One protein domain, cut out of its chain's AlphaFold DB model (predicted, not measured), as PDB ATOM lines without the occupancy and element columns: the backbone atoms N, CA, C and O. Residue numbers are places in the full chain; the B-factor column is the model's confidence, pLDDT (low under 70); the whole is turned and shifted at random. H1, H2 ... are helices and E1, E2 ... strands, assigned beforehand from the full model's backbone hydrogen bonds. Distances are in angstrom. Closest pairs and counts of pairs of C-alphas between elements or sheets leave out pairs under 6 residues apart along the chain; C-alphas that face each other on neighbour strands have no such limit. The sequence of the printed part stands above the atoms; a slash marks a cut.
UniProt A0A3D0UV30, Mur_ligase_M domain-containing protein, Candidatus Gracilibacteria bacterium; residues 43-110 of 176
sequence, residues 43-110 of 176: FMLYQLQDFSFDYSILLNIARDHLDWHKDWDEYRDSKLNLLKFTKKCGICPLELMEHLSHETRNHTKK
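What this domain is: This is residues 43 to 110 of the 176 residues of the protein "Mur_ligase_M domain-containing protein" of Candidatus Gracilibacteria bacterium (UniProt A0A3D0UV30). A small parallel sheet, E1, E2 and E3, forms one end, and the long helix H2 reaches away from it, meeting it with residues 80 to 84; H4 covers E2, and H1 packs on H2. The long link, residues 58 to 71, runs from E1 to the far end of H2. The 68 printed residues include four named helices and three named strands, H1 E1 H2 E2 H3 H4 E3 along the chain, of mixed class. The whole is compact, with a radius of gyration of the C-alphas of 11.5 A and spans of 33 by 27 by 18 A.

How they stand to each other: H1, residues 43 to 46, touches residues 78 to 82 alone of H2, residues 72 to 84; the closest C-alphas, of Tyr 46 and Ser 78, are 4.6 A apart. E1, residues 53 to 57, is parallel to E2, residues 86 to 92, at 1 degree, with N 87 and O 53 2.8 A apart. H2 only grazes the sheet; its closest C-alpha pair with E2, Leu 83 and Gly 90, is 5.5 A apart. H3, residues 94 to 99, only grazes the sheet with residues 94 to 97. H4, residues 102 to 106, is over E2 at a height over the sheet of 9.1 A. E3, residues 108 to 110, is parallel to E2 at 21 degrees, with N 109 and O 90 2.8 A apart. E1, H2, E2 and E2, H3 H4, E3 are strand-helix-strand units, parallel neighbour strands joined through helices, with right-handed crossovers. The O i to N i+4 pairs within hydrogen-bond range are 7 of 9 in H2 and 0 of 2 in H3, where 2 of 3 i+3 pairs are; H4 has every pair, and H1 is too short for one.

Where its parts are: H1 begins at C-alpha 43 (-5.039, -28.550, -33.888). H2 measures 18.1 A and E2 11.9 A from first to last C-alpha. E3 ends at C-alpha 110 (9.421, -15.728, -48.175).

The domain as a whole: The C-alphas farthest apart, of Asp 67 and Lys 88, are 33.1 A apart. The printed part has no cut. Residues 63 to 69 are under pLDDT 70.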
ATOM      1  N   PHE A  43      -4.920 -27.452 -34.855       89.69
ATOM      2  CA  PHE A  43      -5.039 -28.550 -33.888       89.69
ATOM      3  C   PHE A  43      -4.104 -29.714 -34.214       89.69
ATOM      4  O   PHE A  43      -3.439 -30.241 -33.324       89.69
ATOM      5  N   MET A  44      -4.023 -30.095 -35.494       92.38
ATOM      6  CA  MET A  44      -3.104 -31.140 -35.943       92.38
ATOM      7  C   MET A  44      -1.653 -30.721 -35.701       92.38
ATOM      8  O   MET A  44      -0.876 -31.492 -35.148       92.38
ATOM      9  N   LEU A  45      -1.304 -29.485 -36.073       94.75
ATOM     10  CA  LEU A  45       0.053 -28.947 -35.938       94.75
ATOM     11  C   LEU A  45       0.484 -28.741 -34.478       94.75
ATOM     12  O   LEU A  45       1.667 -28.874 -34.157       94.75
ATOM     13  N   TYR A  46      -0.463 -28.451 -33.586       92.25
ATOM     14  CA  TYR A  46      -0.223 -28.351 -32.147       92.25
ATOM     15  C   TYR A  46       0.248 -29.682 -31.548       92.25
ATOM     16  O   TYR A  46       1.116 -29.696 -30.680       92.25
ATOM     17  N   GLN A  47      -0.298 -30.806 -32.024       91.31
ATOM     18  CA  GLN A  47      -0.033 -32.140 -31.471       91.31
ATOM     19  C   GLN A  47       1.146 -32.874 -32.130       91.31
ATOM     20  O   GLN A  47       1.441 -34.007 -31.751       91.31
ATOM     21  N   LEU A  48       1.821 -32.272 -33.114       92.69
ATOM     22  CA  LEU A  48       2.934 -32.930 -33.801       92.69
ATOM     23  C   LEU A  48       4.119 -33.183 -32.860       92.69
ATOM     24  O   LEU A  48       4.558 -32.292 -32.132       92.69
ATOM     25  N   GLN A  49       4.664 -34.400 -32.931       90.12
ATOM     26  CA  GLN A  49       5.865 -34.815 -32.200       90.12
ATOM     27  C   GLN A  49       6.879 -35.473 -33.137       90.12
ATOM     28  O   GLN A  49       7.894 -34.867 -33.456       90.12
ATOM     29  N   ASP A  50       6.571 -36.668 -33.647       90.31
ATOM     30  CA  ASP A  50       7.470 -37.453 -34.508       90.31
ATOM     31  C   ASP A  50       6.952 -37.519 -35.950       90.31
ATOM     32  O   ASP A  50       6.819 -38.581 -36.560       90.31
ATOM     33  N   PHE A  51       6.618 -36.355 -36.503       91.56
ATOM     34  CA  PHE A  51       6.155 -36.212 -37.877       91.56
ATOM     35  C   PHE A  51       6.944 -35.109 -38.570       91.56
ATOM     36  O   PHE A  51       7.301 -34.112 -37.952       91.56
ATOM     37  N   SER A  52       7.201 -35.262 -39.864       95.25
ATOM     38  CA  SER A  52       7.910 -34.242 -40.628       95.25
ATOM     39  C   SER A  52       7.357 -34.107 -42.031       95.25
ATOM     40  O   SER A  52       7.071 -35.116 -42.675       95.25
ATOM     41  N   PHE A  53       7.338 -32.881 -42.528       97.31
ATOM     42  CA  PHE A  53       7.062 -32.569 -43.922       97.31
ATOM     43  C   PHE A  53       8.386 -32.396 -44.669       97.31
ATOM     44  O   PHE A  53       9.339 -31.836 -44.126       97.31
ATOM     45  N   ASP A  54       8.469 -32.834 -45.924       97.94
ATOM     46  CA  ASP A  54       9.616 -32.474 -46.768       97.94
ATOM     47  C   ASP A  54       9.554 -30.988 -47.140       97.94
ATOM     48  O   ASP A  54      10.528 -30.253 -46.980       97.94
ATOM     49  N   TYR A  55       8.371 -30.547 -47.564       98.50
ATOM     50  CA  TYR A  55       8.073 -29.180 -47.967       98.50
ATOM     51  C   TYR A  55       6.777 -28.722 -47.311       98.50
ATOM     52  O   TYR A  55       5.861 -29.527 -47.136       98.50
ATOM     53  N   SER A  56       6.663 -27.433 -46.999       98.31
ATOM     54  CA  SER A  56       5.424 -26.878 -46.452       98.31
ATOM     55  C   SER A  56       5.149 -25.451 -46.912       98.31
ATOM     56  O   SER A  56       6.056 -24.690 -47.254       98.31
ATOM     57  N   ILE A  57       3.866 -25.081 -46.907       98.25
ATOM     58  CA  ILE A  57       3.398 -23.714 -47.141       98.25
ATOM     59  C   ILE A  57       2.525 -23.312 -45.959       98.25
ATOM     60  O   ILE A  57       1.486 -23.919 -45.712       98.25
ATOM     61  N   LEU A  58       2.908 -22.236 -45.280       97.19
ATOM     62  CA  LEU A  58       2.048 -21.510 -44.362       97.19
ATOM     63  C   LEU A  58       1.538 -20.257 -45.079       97.19
ATOM     64  O   LEU A  58       2.282 -19.296 -45.228       97.19
ATOM     65  N   LEU A  59       0.288 -20.267 -45.551       93.25
ATOM     66  CA  LEU A  59      -0.257 -19.180 -46.380       93.25
ATOM     67  C   LEU A  59      -0.490 -17.884 -45.597       93.25
ATOM     68  O   LEU A  59      -0.200 -16.798 -46.087       93.25
ATOM     69  N   ASN A  60      -1.065 -17.998 -44.402       90.12
ATOM     70  CA  ASN A  60      -1.357 -16.889 -43.501       90.12
ATOM     71  C   ASN A  60      -1.651 -17.425 -42.090       90.12
ATOM     72  O   ASN A  60      -1.876 -18.621 -41.894       90.12
ATOM     73  N   ILE A  61      -1.677 -16.513 -41.119       86.00
ATOM     74  CA  ILE A  61      -2.224 -16.752 -39.783       86.00
ATOM     75  C   ILE A  61      -3.325 -15.713 -39.566       86.00
ATOM     76  O   ILE A  61      -3.072 -14.600 -39.114       86.00
ATOM     77  N   ALA A  62      -4.553 -16.059 -39.947       76.06
ATOM     78  CA  ALA A  62      -5.735 -15.254 -39.654       76.06
ATOM     79  C   ALA A  62      -6.374 -15.693 -38.328       76.06
ATOM     80  O   ALA A  62      -6.331 -16.877 -37.982       76.06
ATOM     81  N   ARG A  63      -6.959 -14.734 -37.594       61.91
ATOM     82  CA  ARG A  63      -7.758 -15.006 -36.387       61.91
ATOM     83  C   ARG A  63      -8.937 -15.891 -36.749       61.91
ATOM     84  O   ARG A  63      -9.890 -15.420 -37.357       61.91
ATOM     85  N   ASP A  64      -8.839 -17.148 -36.354       59.56
ATOM     86  CA  ASP A  64      -9.890 -18.143 -36.455       59.56
ATOM     87  C   ASP A  64      -9.781 -19.046 -35.218       59.56
ATOM     88  O   ASP A  64      -8.672 -19.329 -34.766       59.56
ATOM     89  N   HIS A  65     -10.909 -19.449 -34.637       56.06
ATOM     90  CA  HIS A  65     -10.963 -20.351 -33.473       56.06
ATOM     91  C   HIS A  65     -10.220 -19.898 -32.192       56.06
ATOM     92  O   HIS A  65      -9.465 -20.666 -31.591       56.06
ATOM     93  N   LEU A  66     -10.481 -18.674 -31.715       58.69
ATOM     94  CA  LEU A  66      -9.942 -18.168 -30.435       58.69
ATOM     95  C   LEU A  66     -10.469 -18.900 -29.183       58.69
ATOM     96  O   LEU A  66      -9.946 -18.672 -28.100       58.69
ATOM     97  N   ASP A  67     -11.473 -19.773 -29.311       60.34
ATOM     98  CA  ASP A  67     -12.115 -20.422 -28.158       60.34
ATOM     99  C   ASP A  67     -11.360 -21.658 -27.634       60.34
ATOM    100  O   ASP A  67     -11.670 -22.148 -26.549       60.34
ATOM    101  N   TRP A  68     -10.386 -22.186 -28.388       63.53
ATOM    102  CA  TRP A  68      -9.641 -23.396 -27.999       63.53
ATOM    103  C   TRP A  68      -8.180 -23.143 -27.629       63.53
ATOM    104  O   TRP A  68      -7.654 -23.811 -26.743       63.53
ATOM    105  N   HIS A  69      -7.524 -22.193 -28.298       67.06
ATOM    106  CA  HIS A  69      -6.168 -21.785 -27.933       67.06
ATOM    107  C   HIS A  69      -6.235 -20.838 -26.742       67.06
ATOM    108  O   HIS A  69      -7.122 -19.987 -26.668       67.06
ATOM    109  N   LYS A  70      -5.287 -20.965 -25.816       71.44
ATOM    110  CA  LYS A  70      -5.200 -20.129 -24.615       71.44
ATOM    111  C   LYS A  70      -5.116 -18.644 -24.964       71.44
ATOM    112  O   LYS A  70      -5.704 -17.811 -24.274       71.44
ATOM    113  N   ASP A  71      -4.357 -18.322 -26.007       82.44
ATOM    114  CA  ASP A  71      -4.160 -16.974 -26.517       82.44
ATOM    115  C   ASP A  71      -3.715 -16.985 -27.994       82.44
ATOM    116  O   ASP A  71      -3.578 -18.025 -28.644       82.44
ATOM    117  N   TRP A  72      -3.535 -15.787 -28.552       84.00
ATOM    118  CA  TRP A  72      -3.101 -15.598 -29.937       84.00
ATOM    119  C   TRP A  72      -1.691 -16.133 -30.206       84.00
ATOM    120  O   TRP A  72      -1.421 -16.587 -31.320       84.00
ATOM    121  N   ASP A  73      -0.806 -16.071 -29.212       87.50
ATOM    122  CA  ASP A  73       0.571 -16.530 -29.356       87.50
ATOM    123  C   ASP A  73       0.605 -18.057 -29.472       87.50
ATOM    124  O   ASP A  73       1.236 -18.566 -30.394       87.50
ATOM    125  N   GLU A  74      -0.169 -18.784 -28.659       86.81
ATOM    126  CA  GLU A  74      -0.299 -20.242 -28.779       86.81
ATOM    127  C   GLU A  74      -0.878 -20.656 -30.141       86.81
ATOM    128  O   GLU A  74      -0.346 -21.554 -30.800       86.81
ATOM    129  N   TYR A  75      -1.913 -19.961 -30.624       89.12
ATOM    130  CA  TYR A  75      -2.471 -20.229 -31.951       89.12
ATOM    131  C   TYR A  75      -1.446 -19.987 -33.064       89.12
ATOM    132  O   TYR A  75      -1.300 -20.822 -33.965       89.12
ATOM    133  N   ARG A  76      -0.708 -18.870 -33.012       91.88
ATOM    134  CA  ARG A  76       0.355 -18.573 -33.979       91.88
ATOM    135  C   ARG A  76       1.422 -19.661 -33.940       91.88
ATOM    136  O   ARG A  76       1.748 -20.229 -34.983       91.88
ATOM    137  N   ASP A  77       1.928 -19.970 -32.757       92.50
ATOM    138  CA  ASP A  77       3.031 -20.904 -32.561       92.50
ATOM    139  C   ASP A  77       2.621 -22.327 -32.977       92.50
ATOM    140  O   ASP A  77       3.401 -23.033 -33.622       92.50
ATOM    141  N   SER A  78       1.352 -22.706 -32.765       93.50
ATOM    142  CA  SER A  78       0.794 -23.962 -33.280       93.50
ATOM    143  C   SER A  78       0.870 -24.055 -34.804       93.50
ATOM    144  O   SER A  78       1.204 -25.106 -35.336       93.50
ATOM    145  N   LYS A  79       0.626 -22.963 -35.539       95.06
ATOM    146  CA  LYS A  79       0.764 -22.952 -37.003       95.06
ATOM    147  C   LYS A  79       2.224 -22.898 -37.441       95.06
ATOM    148  O   LYS A  79       2.573 -23.522 -38.441       95.06
ATOM    149  N   LEU A  80       3.085 -22.203 -36.696       96.12
ATOM    150  CA  LEU A  80       4.526 -22.161 -36.965       96.12
ATOM    151  C   LEU A  80       5.201 -23.528 -36.772       96.12
ATOM    152  O   LEU A  80       6.220 -23.785 -37.418       96.12
ATOM    153  N   ASN A  81       4.607 -24.443 -35.992       96.56
ATOM    154  CA  ASN A  81       5.067 -25.833 -35.929       96.56
ATOM    155  C   ASN A  81       5.138 -26.489 -37.315       96.56
ATOM    156  O   ASN A  81       6.040 -27.289 -37.540       96.56
ATOM    157  N   LEU A  82       4.274 -26.116 -38.271       97.56
ATOM    158  CA  LEU A  82       4.369 -26.605 -39.653       97.56
ATOM    159  C   LEU A  82       5.781 -26.409 -40.220       97.56
ATOM    160  O   LEU A  82       6.383 -27.343 -40.745       97.56
ATOM    161  N   LEU A  83       6.328 -25.203 -40.063       97.88
ATOM    162  CA  LEU A  83       7.657 -24.841 -40.551       97.88
ATOM    163  C   LEU A  83       8.749 -25.496 -39.703       97.88
ATOM    164  O   LEU A  83       9.726 -25.985 -40.255       97.88
ATOM    165  N   LYS A  84       8.562 -25.573 -38.379       97.06
ATOM    166  CA  LYS A  84       9.493 -26.260 -37.469       97.06
ATOM    167  C   LYS A  84       9.683 -27.738 -37.832       97.06
ATOM    168  O   LYS A  84      10.797 -28.239 -37.765       97.06
ATOM    169  N   PHE A  85       8.612 -28.425 -38.225       97.50
ATOM    170  CA  PHE A  85       8.633 -29.833 -38.635       97.50
ATOM    171  C   PHE A  85       8.891 -30.025 -40.140       97.50
ATOM    172  O   PHE A  85       8.697 -31.118 -40.673       97.50
ATOM    173  N   THR A  86       9.331 -28.982 -40.851       98.12
ATOM    174  CA  THR A  86       9.689 -29.062 -42.273       98.12
ATOM    175  C   THR A  86      11.181 -29.308 -42.446       98.12
ATOM    176  O   THR A  86      11.992 -28.573 -41.902       98.12
ATOM    177  N   LYS A  87      11.550 -30.316 -43.241       97.44
ATOM    178  CA  LYS A  87      12.946 -30.747 -43.411       97.44
ATOM    179  C   LYS A  87      13.713 -29.989 -44.489       97.44
ATOM    180  O   LYS A  87      14.894 -29.720 -44.296       97.44
ATOM    181  N   LYS A  88      13.093 -29.721 -45.644       97.50
ATOM    182  CA  LYS A  88      13.805 -29.177 -46.813       97.50
ATOM    183  C   LYS A  88      13.503 -27.709 -47.050       97.50
ATOM    184  O   LYS A  88      14.418 -26.896 -47.056       97.50
ATOM    185  N   CYS A  89      12.233 -27.364 -47.274       98.06
ATOM    186  CA  CYS A  89      11.860 -25.987 -47.586       98.06
ATOM    187  C   CYS A  89      10.454 -25.649 -47.084       98.06
ATOM    188  O   CYS A  89       9.464 -26.242 -47.517       98.06
ATOM    189  N   GLY A  90      10.382 -24.677 -46.177       98.25
ATOM    190  CA  GLY A  90       9.138 -24.033 -45.772       98.25
ATOM    191  C   GLY A  90       8.914 -22.741 -46.554       98.25
ATOM    192  O   GLY A  90       9.866 -22.094 -46.990       98.25
ATOM    193  N   ILE A  91       7.661 -22.333 -46.720       98.44
ATOM    194  CA  ILE A  91       7.298 -21.041 -47.312       98.44
ATOM    195  C   ILE A  91       6.317 -20.337 -46.384       98.44
ATOM    196  O   ILE A  91       5.309 -20.929 -46.001       98.44
ATOM    197  N   CYS A  92       6.584 -19.079 -46.035       97.44
ATOM    198  CA  CYS A  92       5.674 -18.284 -45.207       97.44
ATOM    199  C   CYS A  92       5.704 -16.785 -45.548       97.44
ATOM    200  O   CYS A  92       6.691 -16.303 -46.113       97.44
ATOM    201  N   PRO A  93       4.655 -16.021 -45.193       95.69
ATOM    202  CA  PRO A  93       4.672 -14.564 -45.239       95.69
ATOM    203  C   PRO A  93       5.895 -13.961 -44.538       95.69
ATOM    204  O   PRO A  93       6.422 -14.526 -43.575       95.69
ATOM    205  N   LEU A  94       6.354 -12.807 -45.029       94.50
ATOM    206  CA  LEU A  94       7.571 -12.157 -44.527       94.50
ATOM    207  C   LEU A  94       7.433 -11.764 -43.056       94.50
ATOM    208  O   LEU A  94       8.370 -11.937 -42.284       94.50
ATOM    209  N   GLU A  95       6.260 -11.270 -42.686       93.62
ATOM    210  CA  GLU A  95       5.896 -10.878 -41.329       93.62
ATOM    211  C   GLU A  95       5.972 -12.040 -40.332       93.62
ATOM    212  O   GLU A  95       6.165 -11.810 -39.151       93.62
ATOM    213  N   LEU A  96       5.893 -13.297 -40.782       94.75
ATOM    214  CA  LEU A  96       6.028 -14.451 -39.891       94.75
ATOM    215  C   LEU A  96       7.482 -14.879 -39.685       94.75
ATOM    216  O   LEU A  96       7.773 -15.603 -38.736       94.75
ATOM    217  N   MET A  97       8.410 -14.428 -40.536       94.94
ATOM    218  CA  MET A  97       9.815 -14.838 -40.462       94.94
ATOM    219  C   MET A  97      10.515 -14.370 -39.184       94.94
ATOM    220  O   MET A  97      11.513 -14.971 -38.788       94.94
ATOM    221  N   GLU A  98      10.033 -13.299 -38.550       95.00
ATOM    222  CA  GLU A  98      10.584 -12.802 -37.284       95.00
ATOM    223  C   GLU A  98      10.265 -13.706 -36.088       95.00
ATOM    224  O   GLU A  98      11.012 -13.710 -35.114       95.00
ATOM    225  N   HIS A  99       9.212 -14.520 -36.190       95.62
ATOM    226  CA  HIS A  99       8.816 -15.481 -35.161       95.62
ATOM    227  C   HIS A  99       9.511 -16.843 -35.309       95.62
ATOM    228  O   HIS A  99       9.324 -17.730 -34.478       95.62
ATOM    229  N   LEU A 100      10.301 -17.038 -36.368       96.69
ATOM    230  CA  LEU A 100      11.005 -18.293 -36.612       96.69
ATOM    231  C   LEU A 100      12.323 -18.344 -35.842       96.69
ATOM    232  O   LEU A 100      13.070 -17.365 -35.778       96.69
ATOM    233  N   SER A 101      12.658 -19.534 -35.339       96.69
ATOM    234  CA  SER A 101      14.015 -19.815 -34.870       96.69
ATOM    235  C   SER A 101      15.029 -19.634 -36.009       96.69
ATOM    236  O   SER A 101      14.683 -19.743 -37.189       96.69
ATOM    237  N   HIS A 102      16.300 -19.406 -35.671       96.75
ATOM    238  CA  HIS A 102      17.364 -19.295 -36.674       96.75
ATOM    239  C   HIS A 102      17.449 -20.543 -37.570       96.75
ATOM    240  O   HIS A 102      17.586 -20.426 -38.784       96.75
ATOM    241  N   GLU A 103      17.312 -21.735 -36.983       96.44
ATOM    242  CA  GLU A 103      17.317 -23.005 -37.713       96.44
ATOM    243  C   GLU A 103      16.158 -23.082 -38.711       96.44
ATOM    244  O   GLU A 103      16.389 -23.271 -39.904       96.44
ATOM    245  N   THR A 104      14.932 -22.820 -38.247       97.31
ATOM    246  CA  THR A 104      13.734 -22.844 -39.097       97.31
ATOM    247  C   THR A 104      13.813 -21.814 -40.222       97.31
ATOM    248  O   THR A 104      13.401 -22.066 -41.355       97.31
ATOM    249  N   ARG A 105      14.376 -20.637 -39.934       97.12
ATOM    250  CA  ARG A 105      14.518 -19.554 -40.907       97.12
ATOM    251  C   ARG A 105      15.484 -19.900 -42.041       97.12
ATOM    252  O   ARG A 105      15.226 -19.499 -43.171       97.12
ATOM    253  N   ASN A 106      16.548 -20.663 -41.773       97.00
ATOM    254  CA  ASN A 106      17.560 -21.023 -42.778       97.00
ATOM    255  C   ASN A 106      16.998 -21.829 -43.952       97.00
ATOM    256  O   ASN A 106      17.513 -21.742 -45.064       97.00
ATOM    257  N   HIS A 107      15.939 -22.596 -43.707       96.69
ATOM    258  CA  HIS A 107      15.267 -23.402 -44.719       96.69
ATOM    259  C   HIS A 107      13.851 -22.892 -45.025       96.69
ATOM    260  O   HIS A 107      13.026 -23.628 -45.566       96.69
ATOM    261  N   THR A 108      13.534 -21.643 -44.672       98.19
ATOM    262  CA  THR A 108      12.230 -21.037 -44.959       98.19
ATOM    263  C   THR A 108      12.377 -19.881 -45.938       98.19
ATOM    264  O   THR A 108      13.142 -18.942 -45.719       98.19
ATOM    265  N   LYS A 109      11.618 -19.928 -47.032       97.88
ATOM    266  CA  LYS A 109      11.560 -18.880 -48.051       97.88
ATOM    267  C   LYS A 109      10.366 -17.963 -47.812       97.88
ATOM    268  O   LYS A 109       9.319 -18.375 -47.316       97.88
ATOM    269  N   LYS A 110      10.519 -16.696 -48.198       97.25
ATOM    270  CA  LYS A 110       9.421 -15.728 -48.175       97.25
ATOM    271  C   LYS A 110       8.383 -16.109 -49.235       97.25
ATOM    272  O   LYS A 110       8.736 -16.344 -50.390       97.25
TER     273      LYS A 110